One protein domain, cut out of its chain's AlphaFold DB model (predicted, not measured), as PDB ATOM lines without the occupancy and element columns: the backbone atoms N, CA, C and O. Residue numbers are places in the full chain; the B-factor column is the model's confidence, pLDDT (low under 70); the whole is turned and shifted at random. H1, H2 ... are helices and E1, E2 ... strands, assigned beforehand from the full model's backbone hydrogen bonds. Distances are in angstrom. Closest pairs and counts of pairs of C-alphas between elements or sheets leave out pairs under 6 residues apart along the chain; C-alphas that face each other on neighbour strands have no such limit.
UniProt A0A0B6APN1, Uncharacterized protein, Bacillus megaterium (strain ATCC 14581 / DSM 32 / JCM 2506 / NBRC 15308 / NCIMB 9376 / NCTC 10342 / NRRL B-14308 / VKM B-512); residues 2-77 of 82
ATOM      1  N   LYS A   2      55.180  31.786  58.668       76.56
ATOM      2  CA  LYS A   2      53.791  31.274  58.790       76.56
ATOM      3  C   LYS A   2      53.114  30.942  57.446       76.56
ATOM      4  O   LYS A   2      52.583  29.853  57.301       76.56
ATOM      5  N   LYS A   3      53.228  31.831  56.446       80.12
ATOM      6  CA  LYS A   3      52.662  31.627  55.096       80.12
ATOM      7  C   LYS A   3      53.253  30.419  54.355       80.12
ATOM      8  O   LYS A   3      52.534  29.711  53.672       80.12
ATOM      9  N   ALA A   4      54.554  30.163  54.512       87.00
ATOM     10  CA  ALA A   4      55.207  29.019  53.876       87.00
ATOM     11  C   ALA A   4      54.750  27.696  54.508       87.00
ATOM     12  O   ALA A   4      54.419  26.756  53.794       87.00
ATOM     13  N   VAL A   5      54.643  27.654  55.842       90.94
ATOM     14  CA  VAL A   5      54.139  26.482  56.575       90.94
ATOM     15  C   VAL A   5      52.689  26.173  56.194       90.94
ATOM     16  O   VAL A   5      52.364  25.020  55.926       90.94
ATOM     17  N   THR A   6      51.828  27.192  56.093       93.06
ATOM     18  CA  THR A   6      50.435  26.998  55.661       93.06
ATOM     19  C   THR A   6      50.339  26.483  54.226       93.06
ATOM     20  O   THR A   6      49.520  25.609  53.957       93.06
ATOM     21  N   THR A   7      51.191  26.964  53.312       94.81
ATOM     22  CA  THR A   7      51.216  26.478  51.923       94.81
ATOM     23  C   THR A   7      51.664  25.021  51.843       94.81
ATOM     24  O   THR A   7      51.019  24.223  51.167       94.81
ATOM     25  N   VAL A   8      52.725  24.644  52.563       96.12
ATOM     26  CA  VAL A   8      53.208  23.252  52.596       96.12
ATOM     27  C   VAL A   8      52.139  22.316  53.160       96.12
ATOM     28  O   VAL A   8      51.876  21.264  52.578       96.12
ATOM     29  N   LEU A   9      51.469  22.713  54.245       96.50
ATOM     30  CA  LEU A   9      50.393  21.917  54.834       96.50
ATOM     31  C   LEU A   9      49.214  21.740  53.866       96.50
ATOM     32  O   LEU A   9      48.691  20.635  53.737       96.50
ATOM     33  N   ALA A  10      48.827  22.797  53.145       96.62
ATOM     34  CA  ALA A  10      47.762  22.722  52.149       96.62
ATOM     35  C   ALA A  10      48.104  21.747  51.008       96.62
ATOM     36  O   ALA A  10      47.253  20.952  50.611       96.62
ATOM     37  N   ILE A  11      49.351  21.754  50.525       97.12
ATOM     38  CA  ILE A  11      49.818  20.824  49.484       97.12
ATOM     39  C   ILE A  11      49.787  19.378  49.989       97.12
ATOM     40  O   ILE A  11      49.312  18.496  49.276       97.12
ATOM     41  N   LEU A  12      50.239  19.129  51.222       97.00
ATOM     42  CA  LEU A  12      50.213  17.792  51.822       97.00
ATOM     43  C   LEU A  12      48.782  17.263  51.970       97.00
ATOM     44  O   LEU A  12      48.510  16.122  51.596       97.00
ATOM     45  N   LEU A  13      47.859  18.093  52.462       97.19
ATOM     46  CA  LEU A  13      46.447  17.723  52.591       97.19
ATOM     47  C   LEU A  13      45.802  17.465  51.226       97.19
ATOM     48  O   LEU A  13      45.077  16.483  51.069       97.19
ATOM     49  N   MET A  14      46.107  18.296  50.227       97.50
ATOM     50  CA  MET A  14      45.626  18.106  48.858       97.50
ATOM     51  C   MET A  14      46.156  16.798  48.259       97.50
ATOM     52  O   MET A  14      45.387  16.018  47.699       97.50
ATOM     53  N   GLY A  15      47.448  16.512  48.431       96.75
ATOM     54  CA  GLY A  15      48.067  15.267  47.981       96.75
ATOM     55  C   GLY A  15      47.447  14.038  48.646       96.75
ATOM     56  O   GLY A  15      47.116  13.071  47.960       96.75
ATOM     57  N   ALA A  16      47.210  14.092  49.959       95.38
ATOM     58  CA  ALA A  16      46.548  13.017  50.698       95.38
ATOM     59  C   ALA A  16      45.103  12.793  50.222       95.38
ATOM     60  O   ALA A  16      44.690  11.648  50.024       95.38
ATOM     61  N   ALA A  17      44.350  13.871  49.983       95.19
ATOM     62  CA  ALA A  17      42.993  13.789  49.454       95.19
ATOM     63  C   ALA A  17      42.977  13.157  48.053       95.19
ATOM     64  O   ALA A  17      42.245  12.194  47.826       95.19
ATOM     65  N   ILE A  18      43.826  13.632  47.136       94.38
ATOM     66  CA  ILE A  18      43.943  13.075  45.779       94.38
ATOM     67  C   ILE A  18      44.314  11.592  45.841       94.38
ATOM     68  O   ILE A  18      43.652  10.767  45.209       94.38
ATOM     69  N   PHE A  19      45.318  11.230  46.644       91.12
ATOM     70  CA  PHE A  19      45.726   9.839  46.825       91.12
ATOM     71  C   PHE A  19      44.569   8.969  47.326       91.12
ATOM     72  O   PHE A  19      44.339   7.878  46.795       91.12
ATOM     73  N   TYR A  20      43.804   9.462  48.304       90.12
ATOM     74  CA  TYR A  20      42.634   8.762  48.819       90.12
ATOM     75  C   TYR A  20      41.565   8.546  47.739       90.12
ATOM     76  O   TYR A  20      41.060   7.430  47.587       90.12
ATOM     77  N   PHE A  21      41.240   9.578  46.959       87.06
ATOM     78  CA  PHE A  21      40.230   9.481  45.903       87.06
ATOM     79  C   PHE A  21      40.647   8.533  44.776       87.06
ATOM     80  O   PHE A  21      39.856   7.686  44.358       87.06
ATOM     81  N   VAL A  22      41.893   8.620  44.317       84.62
ATOM     82  CA  VAL A  22      42.397   7.762  43.236       84.62
ATOM     83  C   VAL A  22      42.506   6.302  43.689       84.62
ATOM     84  O   VAL A  22      42.235   5.392  42.903       84.62
ATOM     85  N   THR A  23      42.850   6.070  44.960       86.38
ATOM     86  CA  THR A  23      43.146   4.725  45.469       86.38
ATOM     87  C   THR A  23      41.945   4.037  46.104       86.38
ATOM     88  O   THR A  23      41.735   2.867  45.831       86.38
ATOM     89  N   PHE A  24      41.141   4.702  46.936       89.12
ATOM     90  CA  PHE A  24      40.115   4.034  47.758       89.12
ATOM     91  C   PHE A  24      38.681   4.363  47.348       89.12
ATOM     92  O   PHE A  24      37.794   3.520  47.494       89.12
ATOM     93  N   PHE A  25      38.423   5.557  46.809       90.69
ATOM     94  CA  PHE A  25      37.054   6.000  46.521       90.69
ATOM     95  C   PHE A  25      36.368   5.202  45.401       90.69
ATOM     96  O   PHE A  25      35.138   5.174  45.323       90.69
ATOM     97  N   ALA A  26      37.136   4.520  44.552       90.94
ATOM     98  CA  ALA A  26      36.619   3.726  43.439       90.94
ATOM     99  C   ALA A  26      35.976   2.384  43.852       90.94
ATOM    100  O   ALA A  26      35.530   1.645  42.972       90.94
ATOM    101  N   TYR A  27      35.901   2.062  45.148       94.31
ATOM    102  CA  TYR A  27      35.461   0.752  45.639       94.31
ATOM    103  C   TYR A  27      34.306   0.865  46.639       94.31
ATOM    104  O   TYR A  27      34.221   1.823  47.407       94.31
ATOM    105  N   ILE A  28      33.413  -0.123  46.625       94.75
ATOM    106  CA  ILE A  28      32.292  -0.272  47.564       94.75
ATOM    107  C   ILE A  28      32.474  -1.595  48.317       94.75
ATOM    108  O   ILE A  28      32.846  -2.594  47.696       94.75
ATOM    109  N   PRO A  29      32.228  -1.645  49.637       94.88
ATOM    110  CA  PRO A  29      32.256  -2.901  50.375       94.88
ATOM    111  C   PRO A  29      31.134  -3.840  49.913       94.88
ATOM    112  O   PRO A  29      29.966  -3.457  49.848       94.88
ATOM    113  N   SER A  30      31.478  -5.092  49.621       94.12
ATOM    114  CA  SER A  30      30.495  -6.137  49.343       94.12
ATOM    115  C   SER A  30      29.662  -6.444  50.587       94.12
ATOM    116  O   SER A  30      30.209  -6.787  51.634       94.12
ATOM    117  N   ASN A  31      28.337  -6.419  50.445       91.44
ATOM    118  CA  ASN A  31      27.408  -6.888  51.477       91.44
ATOM    119  C   ASN A  31      27.479  -8.409  51.700       91.44
ATOM    120  O   ASN A  31      27.150  -8.892  52.777       91.44
ATOM    121  N   LYS A  32      27.903  -9.163  50.681       92.56
ATOM    122  CA  LYS A  32      27.883 -10.627  50.669       92.56
ATOM    123  C   LYS A  32      29.192 -11.250  51.141       92.56
ATOM    124  O   LYS A  32      29.188 -12.314  51.749       92.56
ATOM    125  N   PHE A  33      30.313 -10.607  50.838       92.81
ATOM    126  CA  PHE A  33      31.636 -11.175  51.064       92.81
ATOM    127  C   PHE A  33      32.417 -10.312  52.043       92.81
ATOM    128  O   PHE A  33      33.308  -9.610  51.603       92.81
ATOM    129  N   PHE A  34      32.070 -10.316  53.334       92.00
ATOM    130  CA  PHE A  34      32.817  -9.647  54.423       92.00
ATOM    131  C   PHE A  34      33.439  -8.283  54.042       92.00
ATOM    132  O   PHE A  34      34.624  -8.033  54.270       92.00
ATOM    133  N   SER A  35      32.657  -7.397  53.415       93.50
ATOM    134  CA  SER A  35      33.117  -6.072  52.966       93.50
ATOM    135  C   SER A  35      34.263  -6.090  51.942       93.50
ATOM    136  O   SER A  35      35.028  -5.127  51.853       93.50
ATOM    137  N   PHE A  36      34.377  -7.152  51.139       95.38
ATOM    138  CA  PHE A  36      35.329  -7.261  50.035       95.38
ATOM    139  C   PHE A  36      35.190  -6.038  49.121       95.38
ATOM    140  O   PHE A  36      34.068  -5.716  48.722       95.38
ATOM    141  N   PRO A  37      36.285  -5.331  48.800       95.69
ATOM    142  CA  PRO A  37      36.202  -4.089  48.045       95.69
ATOM    143  C   PRO A  37      35.872  -4.384  46.579       95.69
ATOM    144  O   PRO A  37      36.731  -4.840  45.834       95.69
ATOM    145  N   VAL A  38      34.644  -4.112  46.145       95.75
ATOM    146  CA  VAL A  38      34.201  -4.292  44.753       95.75
ATOM    147  C   VAL A  38      34.381  -2.975  43.991       95.75
ATOM    148  O   VAL A  38      33.947  -1.936  44.495       95.75
ATOM    149  N   PRO A  39      34.995  -2.962  42.792       94.25
ATOM    150  CA  PRO A  39      35.110  -1.738  42.006       94.25
ATOM    151  C   PRO A  39      33.726  -1.220  41.593       94.25
ATOM    152  O   PRO A  39      32.917  -1.967  41.049       94.25
ATOM    153  N   LYS A  40      33.470   0.078  41.789       93.69
ATOM    154  CA  LYS A  40      32.197   0.742  41.438       93.69
ATOM    155  C   LYS A  40      31.805   0.568  39.973       93.69
ATOM    156  O   LYS A  40      30.629   0.463  39.655       93.69
ATOM    157  N   ASN A  41      32.808   0.528  39.099       91.94
ATOM    158  CA  ASN A  41      32.631   0.454  37.650       91.94
ATOM    159  C   ASN A  41      32.745  -0.982  37.111       91.94
ATOM    160  O   ASN A  41      32.867  -1.166  35.902       91.94
ATOM    161  N   ALA A  42      32.763  -1.992  37.985       94.12
ATOM    162  CA  ALA A  42      32.743  -3.392  37.584       94.12
ATOM    163  C   ALA A  42      31.293  -3.866  37.403       94.12
ATOM    164  O   ALA A  42      30.446  -3.667  38.277       94.12
ATOM    165  N   LYS A  43      30.995  -4.510  36.274       95.06
ATOM    166  CA  LYS A  43      29.660  -5.032  35.958       95.06
ATOM    167  C   LYS A  43      29.544  -6.467  36.448       95.06
ATOM    168  O   LYS A  43      30.363  -7.305  36.093       95.06
ATOM    169  N   LEU A  44      28.532  -6.775  37.255       95.38
ATOM    170  CA  LEU A  44      28.276  -8.154  37.674       95.38
ATOM    171  C   LEU A  44      27.793  -8.971  36.469       95.38
ATOM    172  O   LEU A  44      26.732  -8.688  35.923       95.38
ATOM    173  N   VAL A  45      28.551  -9.997  36.086       96.00
ATOM    174  CA  VAL A  45      28.204 -10.904  34.976       96.00
ATOM    175  C   VAL A  45      27.559 -12.183  35.499       96.00
ATOM    176  O   VAL A  45      26.652 -12.729  34.875       96.00
ATOM    177  N   LYS A  46      28.008 -12.682  36.658       95.12
ATOM    178  CA  LYS A  46      27.459 -13.906  37.254       95.12
ATOM    179  C   LYS A  46      27.548 -13.879  38.772       95.12
ATOM    180  O   LYS A  46      28.638 -13.800  39.325       95.12
ATOM    181  N   GLY A  47      26.411 -14.016  39.447       92.25
ATOM    182  CA  GLY A  47      26.351 -14.248  40.890       92.25
ATOM    183  C   GLY A  47      26.107 -15.724  41.200       92.25
ATOM    184  O   GLY A  47      25.190 -16.331  40.651       92.25
ATOM    185  N   LYS A  48      26.914 -16.311  42.081       91.88
ATOM    186  CA  LYS A  48      26.683 -17.623  42.707       91.88
ATOM    187  C   LYS A  48      26.723 -17.467  44.222       91.88
ATOM    188  O   LYS A  48      27.150 -16.434  44.733       91.88
ATOM    189  N   GLU A  49      26.318 -18.497  44.960       91.44
ATOM    190  CA  GLU A  49      26.320 -18.490  46.429       91.44
ATOM    191  C   GLU A  49      27.680 -18.084  47.021       91.44
ATOM    192  O   GLU A  49      27.729 -17.198  47.867       91.44
ATOM    193  N   ARG A  50      28.786 -18.639  46.506       90.94
ATOM    194  CA  ARG A  50      30.140 -18.423  47.053       90.94
ATOM    195  C   ARG A  50      31.043 -17.503  46.229       90.94
ATOM    196  O   ARG A  50      32.168 -17.246  46.638       90.94
ATOM    197  N   VAL A  51      30.593 -17.034  45.066       92.31
ATOM    198  CA  VAL A  51      31.424 -16.226  44.159       92.31
ATOM    199  C   VAL A  51      30.569 -15.283  43.326       92.31
ATOM    200  O   VAL A  51      29.515 -15.677  42.832       92.31
ATOM    201  N   ASN A  52      31.054 -14.060  43.127       94.75
ATOM    202  CA  ASN A  52      30.547 -13.150  42.110       94.75
ATOM    203  C   ASN A  52      31.637 -12.923  41.060       94.75
ATOM    204  O   ASN A  52      32.790 -12.671  41.403       94.75
ATOM    205  N   ILE A  53      31.257 -13.011  39.792       93.00
ATOM    206  CA  ILE A  53      32.116 -12.774  38.637       93.00
ATOM    207  C   ILE A  53      31.736 -11.422  38.060       93.00
ATOM    208  O   ILE A  53      30.568 -11.196  37.720       93.00
ATOM    209  N   TYR A  54      32.726 -10.549  37.946       92.94
ATOM    210  CA  TYR A  54      32.557  -9.215  37.406       92.94
ATOM    211  C   TYR A  54      33.368  -9.054  36.128       92.94
ATOM    212  O   TYR A  54      34.491  -9.544  36.041       92.94
ATOM    213  N   ASP A  55      32.798  -8.329  35.176       93.00
ATOM    214  CA  ASP A  55      33.523  -7.744  34.060       93.00
ATOM    215  C   ASP A  55      34.016  -6.355  34.470       93.00
ATOM    216  O   ASP A  55      33.256  -5.523  34.982       93.00
ATOM    217  N   TRP A  56      35.311  -6.118  34.301       92.81
ATOM    218  CA  TRP A  56      35.954  -4.883  34.715       92.81
ATOM    219  C   TRP A  56      37.159  -4.589  33.830       92.81
ATOM    220  O   TRP A  56      38.174  -5.278  33.901       92.81
ATOM    221  N   SER A  57      37.076  -3.507  33.055       88.69
ATOM    222  CA  SER A  57      38.079  -3.141  32.046       88.69
ATOM    223  C   SER A  57      39.496  -2.935  32.587       88.69
ATOM    224  O   SER A  57      40.462  -3.051  31.841       88.69
ATOM    225  N   LYS A  58      39.650  -2.638  33.881       86.50
ATOM    226  CA  LYS A  58      40.981  -2.500  34.491       86.50
ATOM    227  C   LYS A  58      41.623  -3.838  34.856       86.50
ATOM    228  O   LYS A  58      42.823  -3.880  35.067       86.50
ATOM    229  N   ALA A  59      40.848  -4.921  34.960       84.38
ATOM    230  CA  ALA A  59      41.398  -6.262  35.171       84.38
ATOM    231  C   ALA A  59      41.896  -6.916  33.872       84.38
ATOM    232  O   ALA A  59      42.552  -7.950  33.939       84.38
ATOM    233  N   SER A  60      41.591  -6.322  32.713       69.81
ATOM    234  CA  SER A  60      42.066  -6.751  31.390       69.81
ATOM    235  C   SER A  60      43.343  -6.037  30.929       69.81
ATOM    236  O   SER A  60      43.706  -6.139  29.763       69.81
ATOM    237  N   GLU A  61      44.017  -5.291  31.810       63.94
ATOM    238  CA  GLU A  61      45.347  -4.749  31.516       63.94
ATOM    239  C   GLU A  61      46.385  -5.887  31.399       63.94
ATOM    240  O   GLU A  61      46.173  -6.993  31.897       63.94
ATOM    241  N   GLU A  62      47.532  -5.611  30.770       66.19
ATOM    242  CA  GLU A  62      48.595  -6.588  30.446       66.19
ATOM    243  C   GLU A  62      49.101  -7.394  31.665       66.19
ATOM    244  O   GLU A  62      49.581  -8.515  31.528       66.19
ATOM    245  N   ASN A  63      48.926  -6.852  32.875       69.31
ATOM    246  CA  ASN A  63      49.387  -7.428  34.142       69.31
ATOM    247  C   ASN A  63      48.243  -7.912  35.060       69.31
ATOM    248  O   ASN A  63      48.451  -8.144  36.258       69.31
ATOM    249  N   GLY A  64      47.023  -8.043  34.524       83.94
ATOM    250  CA  GLY A  64      45.840  -8.464  35.271       83.94
ATOM    251  C   GLY A  64      45.348  -7.392  36.247       83.94
ATOM    252  O   GLY A  64      45.052  -6.266  35.865       83.94
ATOM    253  N   ILE A  65      45.218  -7.740  37.530       88.38
ATOM    254  CA  ILE A  65      44.670  -6.826  38.540       88.38
ATOM    255  C   ILE A  65      45.624  -5.635  38.797       88.38
ATOM    256  O   ILE A  65      46.772  -5.870  39.191       88.38
ATOM    257  N   PRO A  66      45.146  -4.371  38.732       89.06
ATOM    258  CA  PRO A  66      45.971  -3.195  39.000       89.06
ATOM    259  C   PRO A  66      46.594  -3.208  40.399       89.06
ATOM    260  O   PRO A  66      45.936  -3.530  41.394       89.06
ATOM    261  N   SER A  67      47.850  -2.772  40.511       88.56
ATOM    262  CA  SER A  67      48.591  -2.714  41.783       88.56
ATOM    263  C   SER A  67      47.880  -1.882  42.857       88.56
ATOM    264  O   SER A  67      47.809  -2.297  44.016       88.56
ATOM    265  N   GLY A  68      47.267  -0.758  42.468       89.00
ATOM    266  CA  GLY A  68      46.451   0.063  43.366       89.00
ATOM    267  C   GLY A  68      45.266  -0.706  43.952       89.00
ATOM    268  O   GLY A  68      44.982  -0.588  45.142       89.00
ATOM    269  N   TYR A  69      44.623  -1.577  43.167       91.56
ATOM    270  CA  TYR A  69      43.537  -2.410  43.684       91.56
ATOM    271  C   TYR A  69      44.051  -3.483  44.651       91.56
ATOM    272  O   TYR A  69      43.441  -3.707  45.697       91.56
ATOM    273  N   LYS A  70      45.224  -4.076  44.381       91.44
ATOM    274  CA  LYS A  70      45.877  -5.004  45.326       91.44
ATOM    275  C   LYS A  70      46.133  -4.341  46.685       91.44
ATOM    276  O   LYS A  70      45.941  -4.980  47.719       91.44
ATOM    277  N   LEU A  71      46.520  -3.062  46.703       92.50
ATOM    278  CA  LEU A  71      46.682  -2.293  47.942       92.50
ATOM    279  C   LEU A  71      45.352  -2.133  48.685       92.50
ATOM    280  O   LEU A  71      45.300  -2.365  49.893       92.50
ATOM    281  N   VAL A  72      44.268  -1.803  47.979       94.31
ATOM    282  CA  VAL A  72      42.930  -1.681  48.583       94.31
ATOM    283  C   VAL A  72      42.486  -2.999  49.209       94.31
ATOM    284  O   VAL A  72      42.079  -3.001  50.371       94.31
ATOM    285  N   ILE A  73      42.619  -4.117  48.490       94.56
ATOM    286  CA  ILE A  73      42.297  -5.464  48.992       94.56
ATOM    287  C   ILE A  73      43.047  -5.732  50.306       94.56
ATOM    288  O   ILE A  73      42.419  -6.015  51.329       94.56
ATOM    289  N   LYS A  74      44.372  -5.529  50.317       94.00
ATOM    290  CA  LYS A  74      45.213  -5.717  51.512       94.00
ATOM    291  C   LYS A  74      44.815  -4.792  52.665       94.00
ATOM    292  O   LYS A  74      44.722  -5.245  53.803       94.00
ATOM    293  N   SER A  75      44.519  -3.521  52.384       93.31
ATOM    294  CA  SER A  75      44.103  -2.540  53.403       93.31
ATOM    295  C   SER A  75      42.783  -2.900  54.096       93.31
ATOM    296  O   SER A  75      42.523  -2.448  55.207       93.31
ATOM    297  N   LYS A  76      41.947  -3.720  53.446       93.12
ATOM    298  CA  LYS A  76      40.683  -4.236  53.990       93.12
ATOM    299  C   LYS A  76      40.836  -5.604  54.665       93.12
ATOM    300  O   LYS A  76      39.833  -6.223  54.995       93.12
ATOM    301  N   GLY A  77      42.070  -6.068  54.874       93.94
ATOM    302  CA  GLY A  77      42.375  -7.317  55.579       93.94
ATOM    303  C   GLY A  77      42.315  -8.574  54.710       93.94
ATOM    304  O   GLY A  77      42.512  -9.677  55.218       93.94
TER     305      GLY A  77
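What this domain is: This is residues 2 to 77 of the 82 residues of an uncharacterized protein of Bacillus megaterium (strain ATCC 14581 / DSM 32 / JCM 2506 / NBRC 15308 / NCIMB 9376 / NCTC 10342 / NRRL B-14308 / VKM B-512) (UniProt A0A0B6APN1). One long helix, H1, sticks out with its residues 2 to 21 as a straight arm from a small body, in which two short strand hairpins, E1 with E2 and E3 with E4, follow each other and the short helix H2 comes back beside E2, crosswise to H1's last residue. The arm makes much of the length. The printed part has 76 residues, in the order H1, E1, E2, E3, E4, H2; each hairpin is an antiparallel sheet of two strands, and the class is mixed, helices and strands. The whole is only just loose, close to extended, with a radius of gyration of the C-alphas of 16.7 A and spans of 58 by 29 by 18 A.

How they stand to each other: H1, residues 2 to 23, stands free over residues 2 to 21. E1, residues 27 to 29, and E2, residues 37 to 39, form a hairpin, antiparallel at 139 degrees, with N 28 and O 38 within hydrogen-bond range at 2.8 A. E3, residues 43 to 47, and E4, residues 52 to 55, form another at 151 degrees, with N 45 and O 53 at 2.9 A. E2 and E3 are apart. H2, residues 67 to 75, only just touches H1, with 3 pairs of C-alphas within 8 A, made by residue 23 of H1 alone; the closest C-alphas, of Thr 23 and Gly 68, are 6.1 A apart. Their lines are about perpendicular, at 87 degrees. The closest C-alphas of E2 and H2, Pro 37 and Ile 73, are 6.3 A apart. In H1 and H2 every O i to N i+4 pair is within hydrogen-bond range.

Where its parts are: H1 begins at C-alpha 2 (53.791, 31.274, 58.790) and is 31.6 A long. E1 measures 6.8 A, E2 6.6 A, E3 11.0 A and E4 10.1 A. H2, 12.5 A long, ends at C-alpha 75 (44.103, -2.540, 53.403).

The domain as a whole: The C-alphas farthest apart, of Lys 2 and Lys 48, are 58.2 A apart. The printed part has no cut. The link from E4 to H2, 11 residues, is long. Residues 60 to 63 have pLDDT under 70.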